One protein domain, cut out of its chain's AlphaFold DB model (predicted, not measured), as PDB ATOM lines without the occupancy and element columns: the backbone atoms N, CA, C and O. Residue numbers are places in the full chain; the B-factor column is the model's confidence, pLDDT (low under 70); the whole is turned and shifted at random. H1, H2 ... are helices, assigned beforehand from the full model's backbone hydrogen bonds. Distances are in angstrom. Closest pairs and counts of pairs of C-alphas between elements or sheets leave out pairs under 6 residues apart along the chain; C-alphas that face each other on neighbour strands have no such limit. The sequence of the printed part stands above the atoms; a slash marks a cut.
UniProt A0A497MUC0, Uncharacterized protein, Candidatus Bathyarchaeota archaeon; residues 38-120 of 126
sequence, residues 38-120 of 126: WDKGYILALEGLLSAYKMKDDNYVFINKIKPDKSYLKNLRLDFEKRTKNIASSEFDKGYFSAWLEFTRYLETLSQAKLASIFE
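This is residues 38 to 120 of the 126 residues of an uncharacterized protein of Candidatus Bathyarchaeota archaeon (UniProt A0A497MUC0). Two long helices, H1 and H4, meet near their first residues and spread into a V, and H3 folds back along H4 on the side away from H1, so that H4 lies in the middle of the three. Two short helices, H2 and H5, lie at the open end of the V, where the packing is looser. The printed part has 83 residues with five named helices, in the order H1, H2, H3, H4, H5, and no named strand; the class is all helix. It is compact, with a radius of gyration of the C-alphas of 13.1 A, and its C-alphas span 37 by 27 by 17 A.

Begin at residues 91 to 109, which are H4, the longest helix. Look next at H3, residues 70 to 84: it touches H4, and the closest C-alphas, those of Thr 84 and Lys 94, are 4.7 A apart. The two form a helical hairpin, running opposite ways at a shallow tilt of 18 degrees. H1, residues 38 to 54, touches H4 too, with the C-alphas of Gly 41 and Tyr 96 closest at 4.2 A. These two run the same way at a steep tilt of 49 degrees. H1 and H3 are apart. Now find H5, residues 112 to 119: it is close to H4 but not clearly touching, the closest C-alphas being those of Leu 107 and Leu 115 at 7.3 A. H2, residues 61 to 65, is close to H1 but not clearly touching, with the C-alphas of Ala 52 and Ile 63 closest at 7.1 A. H2 is also close to H5 but not clearly touching, with the C-alphas of Asn 64 and Phe 119 closest at 6.4 A. H3 and H5 are only just apart, with closest C-alphas 8.2 A apart. In H1, H2, H3 and H5 every O i to N i+4 pair is within hydrogen-bond range; in H4, 14 of 15 are.

Find C-alpha 91 at (34.136, -2.052, -25.944); from there H4 runs 27.3 A to C-alpha 109 at (28.206, 16.523, -45.074). H1 starts at C-alpha 38, at (30.313, 0.992, -25.301), and runs 24.7 A to C-alpha 54. H3 covers 20.9 A from C-alpha 70 to C-alpha 84. H5 measures 10.6 A and ends at C-alpha 119, at (37.360, 26.168, -38.021), while H2 measures 6.2 A.

The two C-alphas farthest apart are those of Ala 88 and Ala 113, at 38.5 A. The printed part has no cut. The links from H2 to H3 and from H4 to H5 are tight, those from H1 to H2 and from H3 to H4 are short, and no link is long. The mean pLDDT of the printed part is 81.8; look for values under 70 at residues 55 to 65, residue 87 and residue 120 of this model.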
ATOM      1  N   TRP A  38      30.440   0.334 -24.010       94.44
ATOM      2  CA  TRP A  38      30.313   0.992 -25.301       94.44
ATOM      3  C   TRP A  38      29.570   2.331 -25.199       94.44
ATOM      4  O   TRP A  38      30.099   3.358 -25.628       94.44
ATOM      5  N   ASP A  39      28.378   2.354 -24.589       94.31
ATOM      6  CA  ASP A  39      27.601   3.594 -24.444       94.31
ATOM      7  C   ASP A  39      28.347   4.606 -23.547       94.31
ATOM      8  O   ASP A  39      28.369   5.796 -23.868       94.31
ATOM      9  N   LYS A  40      29.056   4.155 -22.498       95.12
ATOM     10  CA  LYS A  40      29.911   5.024 -21.660       95.12
ATOM     11  C   LYS A  40      31.027   5.688 -22.461       95.12
ATOM     12  O   LYS A  40      31.220   6.900 -22.356       95.12
ATOM     13  N   GLY A  41      31.748   4.917 -23.275       95.25
ATOM     14  CA  GLY A  41      32.808   5.448 -24.131       95.25
ATOM     15  C   GLY A  41      32.271   6.462 -25.138       95.25
ATOM     16  O   GLY A  41      32.853   7.533 -25.320       95.25
ATOM     17  N   TYR A  42      31.124   6.156 -25.744       95.62
ATOM     18  CA  TYR A  42      30.450   7.042 -26.688       95.62
ATOM     19  C   TYR A  42      30.049   8.375 -26.044       95.62
ATOM     20  O   TYR A  42      30.376   9.442 -26.562       95.62
ATOM     21  N   ILE A  43      29.385   8.323 -24.886       96.06
ATOM     22  CA  ILE A  43      28.955   9.508 -24.133       96.06
ATOM     23  C   ILE A  43      30.166  10.350 -23.714       96.06
ATOM     24  O   ILE A  43      30.152  11.565 -23.922       96.06
ATOM     25  N   LEU A  44      31.243   9.726 -23.223       95.44
ATOM     26  CA  LEU A  44      32.458  10.447 -22.836       95.44
ATOM     27  C   LEU A  44      33.082  11.204 -24.020       95.44
ATOM     28  O   LEU A  44      33.567  12.326 -23.867       95.44
ATOM     29  N   ALA A  45      33.064  10.625 -25.222       94.69
ATOM     30  CA  ALA A  45      33.541  11.318 -26.415       94.69
ATOM     31  C   ALA A  45      32.685  12.554 -26.755       94.69
ATOM     32  O   ALA A  45      33.238  13.601 -27.104       94.69
ATOM     33  N   LEU A  46      31.356  12.474 -26.610       95.38
ATOM     34  CA  LEU A  46      30.464  13.622 -26.812       95.38
ATOM     35  C   LEU A  46      30.685  14.725 -25.766       95.38
ATOM     36  O   LEU A  46      30.702  15.908 -26.108       95.38
ATOM     37  N   GLU A  47      30.907  14.361 -24.504       93.88
ATOM     38  CA  GLU A  47      31.299  15.314 -23.459       93.88
ATOM     39  C   GLU A  47      32.627  16.000 -23.779       93.88
ATOM     40  O   GLU A  47      32.760  17.215 -23.604       93.88
ATOM     41  N   GLY A  48      33.605  15.232 -24.267       91.06
ATOM     42  CA  GLY A  48      34.896  15.750 -24.704       91.06
ATOM     43  C   GLY A  48      34.748  16.758 -25.843       91.06
ATOM     44  O   GLY A  48      35.333  17.840 -25.783       91.06
ATOM     45  N   LEU A  49      33.906  16.454 -26.839       90.50
ATOM     46  CA  LEU A  49      33.550  17.382 -27.917       90.50
ATOM     47  C   LEU A  49      32.944  18.676 -27.364       90.50
ATOM     48  O   LEU A  49      33.425  19.764 -27.671       90.50
ATOM     49  N   LEU A  50      31.923  18.571 -26.514       91.25
ATOM     50  CA  LEU A  50      31.268  19.731 -25.915       91.25
ATOM     51  C   LEU A  50      32.247  20.588 -25.101       91.25
ATOM     52  O   LEU A  50      32.255  21.814 -25.225       91.25
ATOM     53  N   SER A  51      33.095  19.950 -24.297       86.88
ATOM     54  CA  SER A  51      34.100  20.624 -23.470       86.88
ATOM     55  C   SER A  51      35.125  21.362 -24.327       86.88
ATOM     56  O   SER A  51      35.430  22.520 -24.049       86.88
ATOM     57  N   ALA A  52      35.580  20.749 -25.420       82.00
ATOM     58  CA  ALA A  52      36.490  21.384 -26.365       82.00
ATOM     59  C   ALA A  52      35.866  22.608 -27.067       82.00
ATOM     60  O   ALA A  52      36.565  23.584 -27.326       82.00
ATOM     61  N   TYR A  53      34.553  22.607 -27.326       81.38
ATOM     62  CA  TYR A  53      33.845  23.781 -27.861       81.38
ATOM     63  C   TYR A  53      33.601  24.885 -26.812       81.38
ATOM     64  O   TYR A  53      33.557  26.063 -27.174       81.38
ATOM     65  N   LYS A  54      33.452  24.531 -25.525       81.19
ATOM     66  CA  LYS A  54      33.332  25.488 -24.404       81.19
ATOM     67  C   LYS A  54      34.654  26.181 -24.094       81.19
ATOM     68  O   LYS A  54      34.701  27.401 -23.951       81.19
ATOM     69  N   MET A  55      35.721  25.396 -23.967       69.38
ATOM     70  CA  MET A  55      37.050  25.846 -23.567       69.38
ATOM     71  C   MET A  55      37.785  26.441 -24.761       69.38
ATOM     72  O   MET A  55      38.829  25.941 -25.145       69.38
ATOM     73  N   LYS A  56      37.270  27.516 -25.358       53.97
ATOM     74  CA  LYS A  56      37.903  28.233 -26.480       53.97
ATOM     75  C   LYS A  56      39.250  28.912 -26.128       53.97
ATOM     76  O   LYS A  56      39.608  29.913 -26.741       53.97
ATOM     77  N   ASP A  57      39.945  28.379 -25.131       45.31
ATOM     78  CA  ASP A  57      41.292  28.679 -24.686       45.31
ATOM     79  C   ASP A  57      42.217  27.541 -25.154       45.31
ATOM     80  O   ASP A  57      41.804  26.380 -25.203       45.31
ATOM     81  N   ASP A  58      43.450  27.870 -25.522       48.81
ATOM     82  CA  ASP A  58      44.361  27.136 -26.424       48.81
ATOM     83  C   ASP A  58      44.708  25.663 -26.072       48.81
ATOM     84  O   ASP A  58      45.460  25.005 -26.793       48.81
ATOM     85  N   ASN A  59      44.140  25.092 -25.008       41.91
ATOM     86  CA  ASN A  59      44.504  23.786 -24.461       41.91
ATOM     87  C   ASN A  59      43.787  22.582 -25.106       41.91
ATOM     88  O   ASN A  59      44.345  21.485 -25.098       41.91
ATOM     89  N   TYR A  60      42.612  22.745 -25.738       49.75
ATOM     90  CA  TYR A  60      41.984  21.676 -26.547       49.75
ATOM     91  C   TYR A  60      42.352  21.800 -28.028       49.75
ATOM     92  O   TYR A  60      41.568  22.093 -28.929       49.75
ATOM     93  N   VAL A  61      43.630  21.520 -28.244       54.16
ATOM     94  CA  VAL A  61      44.409  21.664 -29.470       54.16
ATOM     95  C   VAL A  61      43.849  20.886 -30.678       54.16
ATOM     96  O   VAL A  61      44.173  21.218 -31.814       54.16
ATOM     97  N   PHE A  62      43.019  19.853 -30.488       60.56
ATOM     98  CA  PHE A  62      42.586  18.995 -31.599       60.56
ATOM     99  C   PHE A  62      41.541  19.647 -32.513       60.56
ATOM    100  O   PHE A  62      41.743  19.664 -33.723       60.56
ATOM    101  N   ILE A  63      40.462  20.223 -31.966       63.28
ATOM    102  CA  ILE A  63      39.389  20.821 -32.786       63.28
ATOM    103  C   ILE A  63      39.914  22.041 -33.551       63.28
ATOM    104  O   ILE A  63      39.633  22.187 -34.736       63.28
ATOM    105  N   ASN A  64      40.776  22.840 -32.918       62.62
ATOM    106  CA  ASN A  64      41.455  23.969 -33.562       62.62
ATOM    107  C   ASN A  64      42.477  23.535 -34.634       62.62
ATOM    108  O   ASN A  64      42.855  24.336 -35.483       62.62
ATOM    109  N   LYS A  65      42.927  22.271 -34.614       65.38
ATOM    110  CA  LYS A  65      43.782  21.670 -35.651       65.38
ATOM    111  C   LYS A  65      42.994  21.006 -36.777       65.38
ATOM    112  O   LYS A  65      43.610  20.604 -37.768       65.38
ATOM    113  N   ILE A  66      41.670  20.855 -36.651       72.69
ATOM    114  CA  ILE A  66      40.861  20.302 -37.735       72.69
ATOM    115  C   ILE A  66      40.887  21.300 -38.884       72.69
ATOM    116  O   ILE A  66      40.359  22.406 -38.798       72.69
ATOM    117  N   LYS A  67      41.521  20.892 -39.981       71.81
ATOM    118  CA  LYS A  67      41.512  21.688 -41.198       71.81
ATOM    119  C   LYS A  67      40.131  21.558 -41.836       71.81
ATOM    120  O   LYS A  67      39.636  20.431 -41.944       71.81
ATOM    121  N   PRO A  68      39.530  22.661 -42.313       71.25
ATOM    122  CA  PRO A  68      38.327  22.614 -43.130       71.25
ATOM    123  C   PRO A  68      38.700  22.094 -44.526       71.25
ATOM    124  O   PRO A  68      38.578  22.799 -45.514       71.25
ATOM    125  N   ASP A  69      39.234  20.884 -44.620       79.25
ATOM    126  CA  ASP A  69      39.650  20.247 -45.861       79.25
ATOM    127  C   ASP A  69      39.027  18.856 -45.922       79.25
ATOM    128  O   ASP A  69      39.174  18.041 -45.008       79.25
ATOM    129  N   LYS A  70      38.308  18.577 -47.010       76.44
ATOM    130  CA  LYS A  70      37.576  17.314 -47.151       76.44
ATOM    131  C   LYS A  70      38.508  16.103 -47.192       76.44
ATOM    132  O   LYS A  70      38.128  15.042 -46.705       76.44
ATOM    133  N   SER A  71      39.718  16.244 -47.733       79.88
ATOM    134  CA  SER A  71      40.690  15.145 -47.780       79.88
ATOM    135  C   SER A  71      41.256  14.851 -46.389       79.88
ATOM    136  O   SER A  71      41.380  13.688 -46.009       79.88
ATOM    137  N   TYR A  72      41.526  15.892 -45.598       80.88
ATOM    138  CA  TYR A  72      41.915  15.782 -44.195       80.88
ATOM    139  C   TYR A  72      40.828  15.094 -43.362       80.88
ATOM    140  O   TYR A  72      41.124  14.129 -42.658       80.88
ATOM    141  N   LEU A  73      39.568  15.533 -43.487       81.56
ATOM    142  CA  LEU A  73      38.437  14.915 -42.786       81.56
ATOM    143  C   LEU A  73      38.267  13.441 -43.172       81.56
ATOM    144  O   LEU A  73      38.099  12.600 -42.290       81.56
ATOM    145  N   LYS A  74      38.421  13.110 -44.459       81.88
ATOM    146  CA  LYS A  74      38.373  11.727 -44.946       81.88
ATOM    147  C   LYS A  74      39.469  10.855 -44.336       81.88
ATOM    148  O   LYS A  74      39.188   9.731 -43.928       81.88
ATOM    149  N   ASN A  75      40.704  11.347 -44.265       83.31
ATOM    150  CA  ASN A  75      41.806  10.600 -43.656       83.31
ATOM    151  C   ASN A  75      41.573  10.390 -42.158       83.31
ATOM    152  O   ASN A  75      41.703   9.273 -41.666       83.31
ATOM    153  N   LEU A  76      41.120  11.433 -41.459       82.38
ATOM    154  CA  LEU A  76      40.774  11.348 -40.045       82.38
ATOM    155  C   LEU A  76      39.646  10.329 -39.792       82.38
ATOM    156  O   LEU A  76      39.718   9.530 -38.858       82.38
ATOM    157  N   ARG A  77      38.632  10.306 -40.664       83.44
ATOM    158  CA  ARG A  77      37.545   9.322 -40.640       83.44
ATOM    159  C   ARG A  77      38.077   7.893 -40.789       83.44
ATOM    160  O   ARG A  77      37.647   7.007 -40.054       83.44
ATOM    161  N   LEU A  78      38.995   7.662 -41.731       82.94
ATOM    162  CA  LEU A  78      39.607   6.346 -41.959       82.94
ATOM    163  C   LEU A  78      40.440   5.882 -40.756       82.94
ATOM    164  O   LEU A  78      40.385   4.707 -40.392       82.94
ATOM    165  N   ASP A  79      41.157   6.795 -40.101       82.38
ATOM    166  CA  ASP A  79      41.928   6.483 -38.895       82.38
ATOM    167  C   ASP A  79      41.022   6.079 -37.726       82.38
ATOM    168  O   ASP A  79      41.294   5.084 -37.047       82.38
ATOM    169  N   PHE A  80      39.919   6.799 -37.504       80.94
ATOM    170  CA  PHE A  80      38.938   6.416 -36.487       80.94
ATOM    171  C   PHE A  80      38.248   5.096 -36.827       80.94
ATOM    172  O   PHE A  80      38.105   4.244 -35.954       80.94
ATOM    173  N   GLU A  81      37.902   4.875 -38.095       80.69
ATOM    174  CA  GLU A  81      37.327   3.613 -38.564       80.69
ATOM    175  C   GLU A  81      38.276   2.422 -38.348       80.69
ATOM    176  O   GLU A  81      37.839   1.323 -38.008       80.69
ATOM    177  N   LYS A  82      39.589   2.624 -38.489       83.38
ATOM    178  CA  LYS A  82      40.584   1.596 -38.162       83.38
ATOM    179  C   LYS A  82      40.622   1.300 -36.661       83.38
ATOM    180  O   LYS A  82      40.784   0.144 -36.277       83.38
ATOM    181  N   ARG A  83      40.484   2.327 -35.816       79.62
ATOM    182  CA  ARG A  83      40.500   2.185 -34.352       79.62
ATOM    183  C   ARG A  83      39.247   1.488 -33.827       79.62
ATOM    184  O   ARG A  83      39.392   0.611 -32.987       79.62
ATOM    185  N   THR A  84      38.063   1.792 -34.364       77.12
ATOM    186  CA  THR A  84      36.812   1.107 -33.980       77.12
ATOM    187  C   THR A  84      36.790  -0.366 -34.390       77.12
ATOM    188  O   THR A  84      36.200  -1.190 -33.699       77.12
ATOM    189  N   LYS A  85      37.428  -0.715 -35.514       79.88
ATOM    190  CA  LYS A  85      37.490  -2.096 -36.025       79.88
ATOM    191  C   LYS A  85      38.625  -2.931 -35.428       79.88
ATOM    192  O   LYS A  85      38.732  -4.114 -35.748       79.88
ATOM    193  N   ASN A  86      39.497  -2.345 -34.609       82.00
ATOM    194  CA  ASN A  86      40.619  -3.075 -34.038       82.00
ATOM    195  C   ASN A  86      40.122  -4.072 -32.980       82.00
ATOM    196  O   ASN A  86      39.540  -3.688 -31.975       82.00
ATOM    197  N   ILE A  87      40.390  -5.362 -33.177       69.62
ATOM    198  CA  ILE A  87      39.954  -6.432 -32.266       69.62
ATOM    199  C   ILE A  87      40.551  -6.266 -30.855       69.62
ATOM    200  O   ILE A  87      39.929  -6.682 -29.885       69.62
ATOM    201  N   ALA A  88      41.716  -5.622 -30.730       79.44
ATOM    202  CA  ALA A  88      42.368  -5.376 -29.445       79.44
ATOM    203  C   ALA A  88      41.794  -4.178 -28.660       79.44
ATOM    204  O   ALA A  88      42.194  -3.966 -27.519       79.44
ATOM    205  N   SER A  89      40.902  -3.371 -29.248       79.31
ATOM    206  CA  SER A  89      40.290  -2.238 -28.544       79.31
ATOM    207  C   SER A  89      39.163  -2.711 -27.626       79.31
ATOM    208  O   SER A  89      38.365  -3.565 -28.030       79.31
ATOM    209  N   SER A  90      39.055  -2.123 -26.435       91.75
ATOM    210  CA  SER A  90      37.956  -2.411 -25.507       91.75
ATOM    211  C   SER A  90      36.595  -1.983 -26.082       91.75
ATOM    212  O   SER A  90      36.530  -1.151 -26.987       91.75
ATOM    213  N   GLU A  91      35.485  -2.516 -25.558       92.75
ATOM    214  CA  GLU A  91      34.136  -2.052 -25.944       92.75
ATOM    215  C   GLU A  91      33.955  -0.550 -25.689       92.75
ATOM    216  O   GLU A  91      33.345   0.147 -26.499       92.75
ATOM    217  N   PHE A  92      34.572  -0.044 -24.621       93.62
ATOM    218  CA  PHE A  92      34.650   1.379 -24.325       93.62
ATOM    219  C   PHE A  92      35.329   2.169 -25.447       93.62
ATOM    220  O   PHE A  92      34.756   3.126 -25.970       93.62
ATOM    221  N   ASP A  93      36.523   1.745 -25.871       90.62
ATOM    222  CA  ASP A  93      37.260   2.406 -26.954       90.62
ATOM    223  C   ASP A  93      36.459   2.395 -28.260       90.62
ATOM    224  O   ASP A  93      36.438   3.387 -28.992       90.62
ATOM    225  N   LYS A  94      35.763   1.288 -28.553       92.38
ATOM    226  CA  LYS A  94      34.891   1.185 -29.731       92.38
ATOM    227  C   LYS A  94      33.775   2.221 -29.682       92.38
ATOM    228  O   LYS A  94      33.545   2.880 -30.696       92.38
ATOM    229  N   GLY A  95      33.119   2.398 -28.537       93.69
ATOM    230  CA  GLY A  95      32.120   3.448 -28.340       93.69
ATOM    231  C   GLY A  95      32.708   4.843 -28.519       93.69
ATOM    232  O   GLY A  95      32.221   5.631 -29.332       93.69
ATOM    233  N   TYR A  96      33.829   5.110 -27.848       93.06
ATOM    234  CA  TYR A  96      34.526   6.393 -27.899       93.06
ATOM    235  C   TYR A  96      34.894   6.801 -29.332       93.06
ATOM    236  O   TYR A  96      34.551   7.893 -29.792       93.06
ATOM    237  N   PHE A  97      35.551   5.916 -30.088       90.75
ATOM    238  CA  PHE A  97      35.928   6.210 -31.471       90.75
ATOM    239  C   PHE A  97      34.732   6.216 -32.432       90.75
ATOM    240  O   PHE A  97      34.806   6.873 -33.472       90.75
ATOM    241  N   SER A  98      33.622   5.547 -32.098       92.38
ATOM    242  CA  SER A  98      32.397   5.605 -32.905       92.38
ATOM    243  C   SER A  98      31.768   6.997 -32.881       92.38
ATOM    244  O   SER A  98      31.402   7.501 -33.941       92.38
ATOM    245  N   ALA A  99      31.737   7.671 -31.728       94.50
ATOM    246  CA  ALA A  99      31.256   9.053 -31.641       94.50
ATOM    247  C   ALA A  99      32.089  10.009 -32.517       94.50
ATOM    248  O   ALA A  99      31.541  10.812 -33.274       94.50
ATOM    249  N   TRP A 100      33.421   9.880 -32.486       90.50
ATOM    250  CA  TRP A 100      34.320  10.653 -33.352       90.50
ATOM    251  C   TRP A 100      34.135  10.337 -34.841       90.50
ATOM    252  O   TRP A 100      34.167  11.238 -35.687       90.50
ATOM    253  N   LEU A 101      33.909   9.067 -35.183       89.88
ATOM    254  CA  LEU A 101      33.616   8.642 -36.549       89.88
ATOM    255  C   LEU A 101      32.301   9.247 -37.063       89.88
ATOM    256  O   LEU A 101      32.231   9.706 -38.202       89.88
ATOM    257  N   GLU A 102      31.257   9.271 -36.239       93.44
ATOM    258  CA  GLU A 102      29.981   9.893 -36.596       93.44
ATOM    259  C   GLU A 102      30.093  11.411 -36.721       93.44
ATOM    260  O   GLU A 102      29.592  11.981 -37.690       93.44
ATOM    261  N   PHE A 103      30.809  12.065 -35.805       91.81
ATOM    262  CA  PHE A 103      31.038  13.503 -35.882       91.81
ATOM    263  C   PHE A 103      31.820  13.892 -37.143       91.81
ATOM    264  O   PHE A 103      31.444  14.824 -37.850       91.81
ATOM    265  N   THR A 104      32.875  13.150 -37.490       87.62
ATOM    266  CA  THR A 104      33.640  13.404 -38.724       87.62
ATOM    267  C   THR A 104      32.801  13.185 -39.981       87.62
ATOM    268  O   THR A 104      32.829  14.030 -40.873       87.62
ATOM    269  N   ARG A 105      31.985  12.122 -40.034       89.75
ATOM    270  CA  ARG A 105      31.004  11.922 -41.118       89.75
ATOM    271  C   ARG A 105      30.016  13.077 -41.214       89.75
ATOM    272  O   ARG A 105      29.734  13.539 -42.312       89.75
ATOM    273  N   TYR A 106      29.512  13.562 -40.082       92.50
ATOM    274  CA  TYR A 106      28.637  14.727 -40.044       92.50
ATOM    275  C   TYR A 106      29.328  15.961 -40.643       92.50
ATOM    276  O   TYR A 106      28.762  16.604 -41.528       92.50
ATOM    277  N   LEU A 107      30.573  16.248 -40.249       89.12
ATOM    278  CA  LEU A 107      31.352  17.357 -40.811       89.12
ATOM    279  C   LEU A 107      31.556  17.221 -42.330       89.12
ATOM    280  O   LEU A 107      31.433  18.212 -43.045       89.12
ATOM    281  N   GLU A 108      31.803  16.013 -42.849       88.12
ATOM    282  CA  GLU A 108      31.925  15.765 -44.297       88.12
ATOM    283  C   GLU A 108      30.652  16.137 -45.085       88.12
ATOM    284  O   GLU A 108      30.747  16.479 -46.268       88.12
ATOM    285  N   THR A 109      29.474  16.109 -44.444       90.06
ATOM    286  CA  THR A 109      28.206  16.523 -45.074       90.06
ATOM    287  C   THR A 109      28.042  18.040 -45.187       90.06
ATOM    288  O   THR A 109      27.203  18.512 -45.956       90.06
ATOM    289  N   LEU A 110      28.832  18.822 -44.446       88.81
ATOM    290  CA  LEU A 110      28.730  20.277 -44.435       88.81
ATOM    291  C   LEU A 110      29.358  20.900 -45.691       88.81
ATOM    292  O   LEU A 110      30.265  20.354 -46.330       88.81
ATOM    293  N   SER A 111      28.883  22.095 -46.051       87.94
ATOM    294  CA  SER A 111      29.495  22.875 -47.127       87.94
ATOM    295  C   SER A 111      30.887  23.364 -46.723       87.94
ATOM    296  O   SER A 111      31.174  23.596 -45.548       87.94
ATOM    297  N   GLN A 112      31.747  23.589 -47.717       81.81
ATOM    298  CA  GLN A 112      33.096  24.114 -47.497       81.81
ATOM    299  C   GLN A 112      33.080  25.458 -46.749       81.81
ATOM    300  O   GLN A 112      33.877  25.673 -45.841       81.81
ATOM    301  N   ALA A 113      32.125  26.332 -47.085       84.56
ATOM    302  CA  ALA A 113      31.933  27.613 -46.410       84.56
ATOM    303  C   ALA A 113      31.530  27.440 -44.934       84.56
ATOM    304  O   ALA A 113      32.041  28.140 -44.063       84.56
ATOM    305  N   LYS A 114      30.652  26.471 -44.631       83.31
ATOM    306  CA  LYS A 114      30.257  26.174 -43.249       83.31
ATOM    307  C   LYS A 114      31.440  25.622 -42.452       83.31
ATOM    308  O   LYS A 114      31.679  26.108 -41.351       83.31
ATOM    309  N   LEU A 115      32.208  24.683 -43.012       82.75
ATOM    310  CA  LEU A 115      33.424  24.154 -42.383       82.75
ATOM    311  C   LEU A 115      34.438  25.264 -42.086       82.75
ATOM    312  O   LEU A 115      34.933  25.339 -40.964       82.75
ATOM    313  N   ALA A 116      34.687  26.160 -43.045       80.38
ATOM    314  CA  ALA A 116      35.553  27.316 -42.838       80.38
ATOM    315  C   ALA A 116      35.062  28.181 -41.665       80.38
ATOM    316  O   ALA A 116      35.818  28.412 -40.733       80.38
ATOM    317  N   SER A 117      33.774  28.531 -41.607       79.75
ATOM    318  CA  SER A 117      33.223  29.343 -40.503       79.75
ATOM    319  C   SER A 117      33.322  28.691 -39.108       79.75
ATOM    320  O   SER A 117      33.312  29.377 -38.079       79.75
ATOM    321  N   ILE A 118      33.391  27.356 -39.055       78.44
ATOM    322  CA  ILE A 118      33.538  26.596 -37.809       78.44
ATOM    323  C   ILE A 118      35.000  26.625 -37.352       78.44
ATOM    324  O   ILE A 118      35.250  26.900 -36.176       78.44
ATOM    325  N   PHE A 119      35.930  26.374 -38.280       74.44
ATOM    326  CA  PHE A 119      37.360  26.168 -38.021       74.44
ATOM    327  C   PHE A 119      38.253  27.375 -38.347       74.44
ATOM    328  O   PHE A 119      39.474  27.262 -38.291       74.44
ATOM    329  N   GLU A 120      37.677  28.527 -38.691       66.62
ATOM    330  CA  GLU A 120      38.424  29.759 -38.937       66.62
ATOM    331  C   GLU A 120      39.255  30.131 -37.703       66.62
ATOM    332  O   GLU A 120      38.746  30.568 -36.663       66.62
TER     333      GLU A 120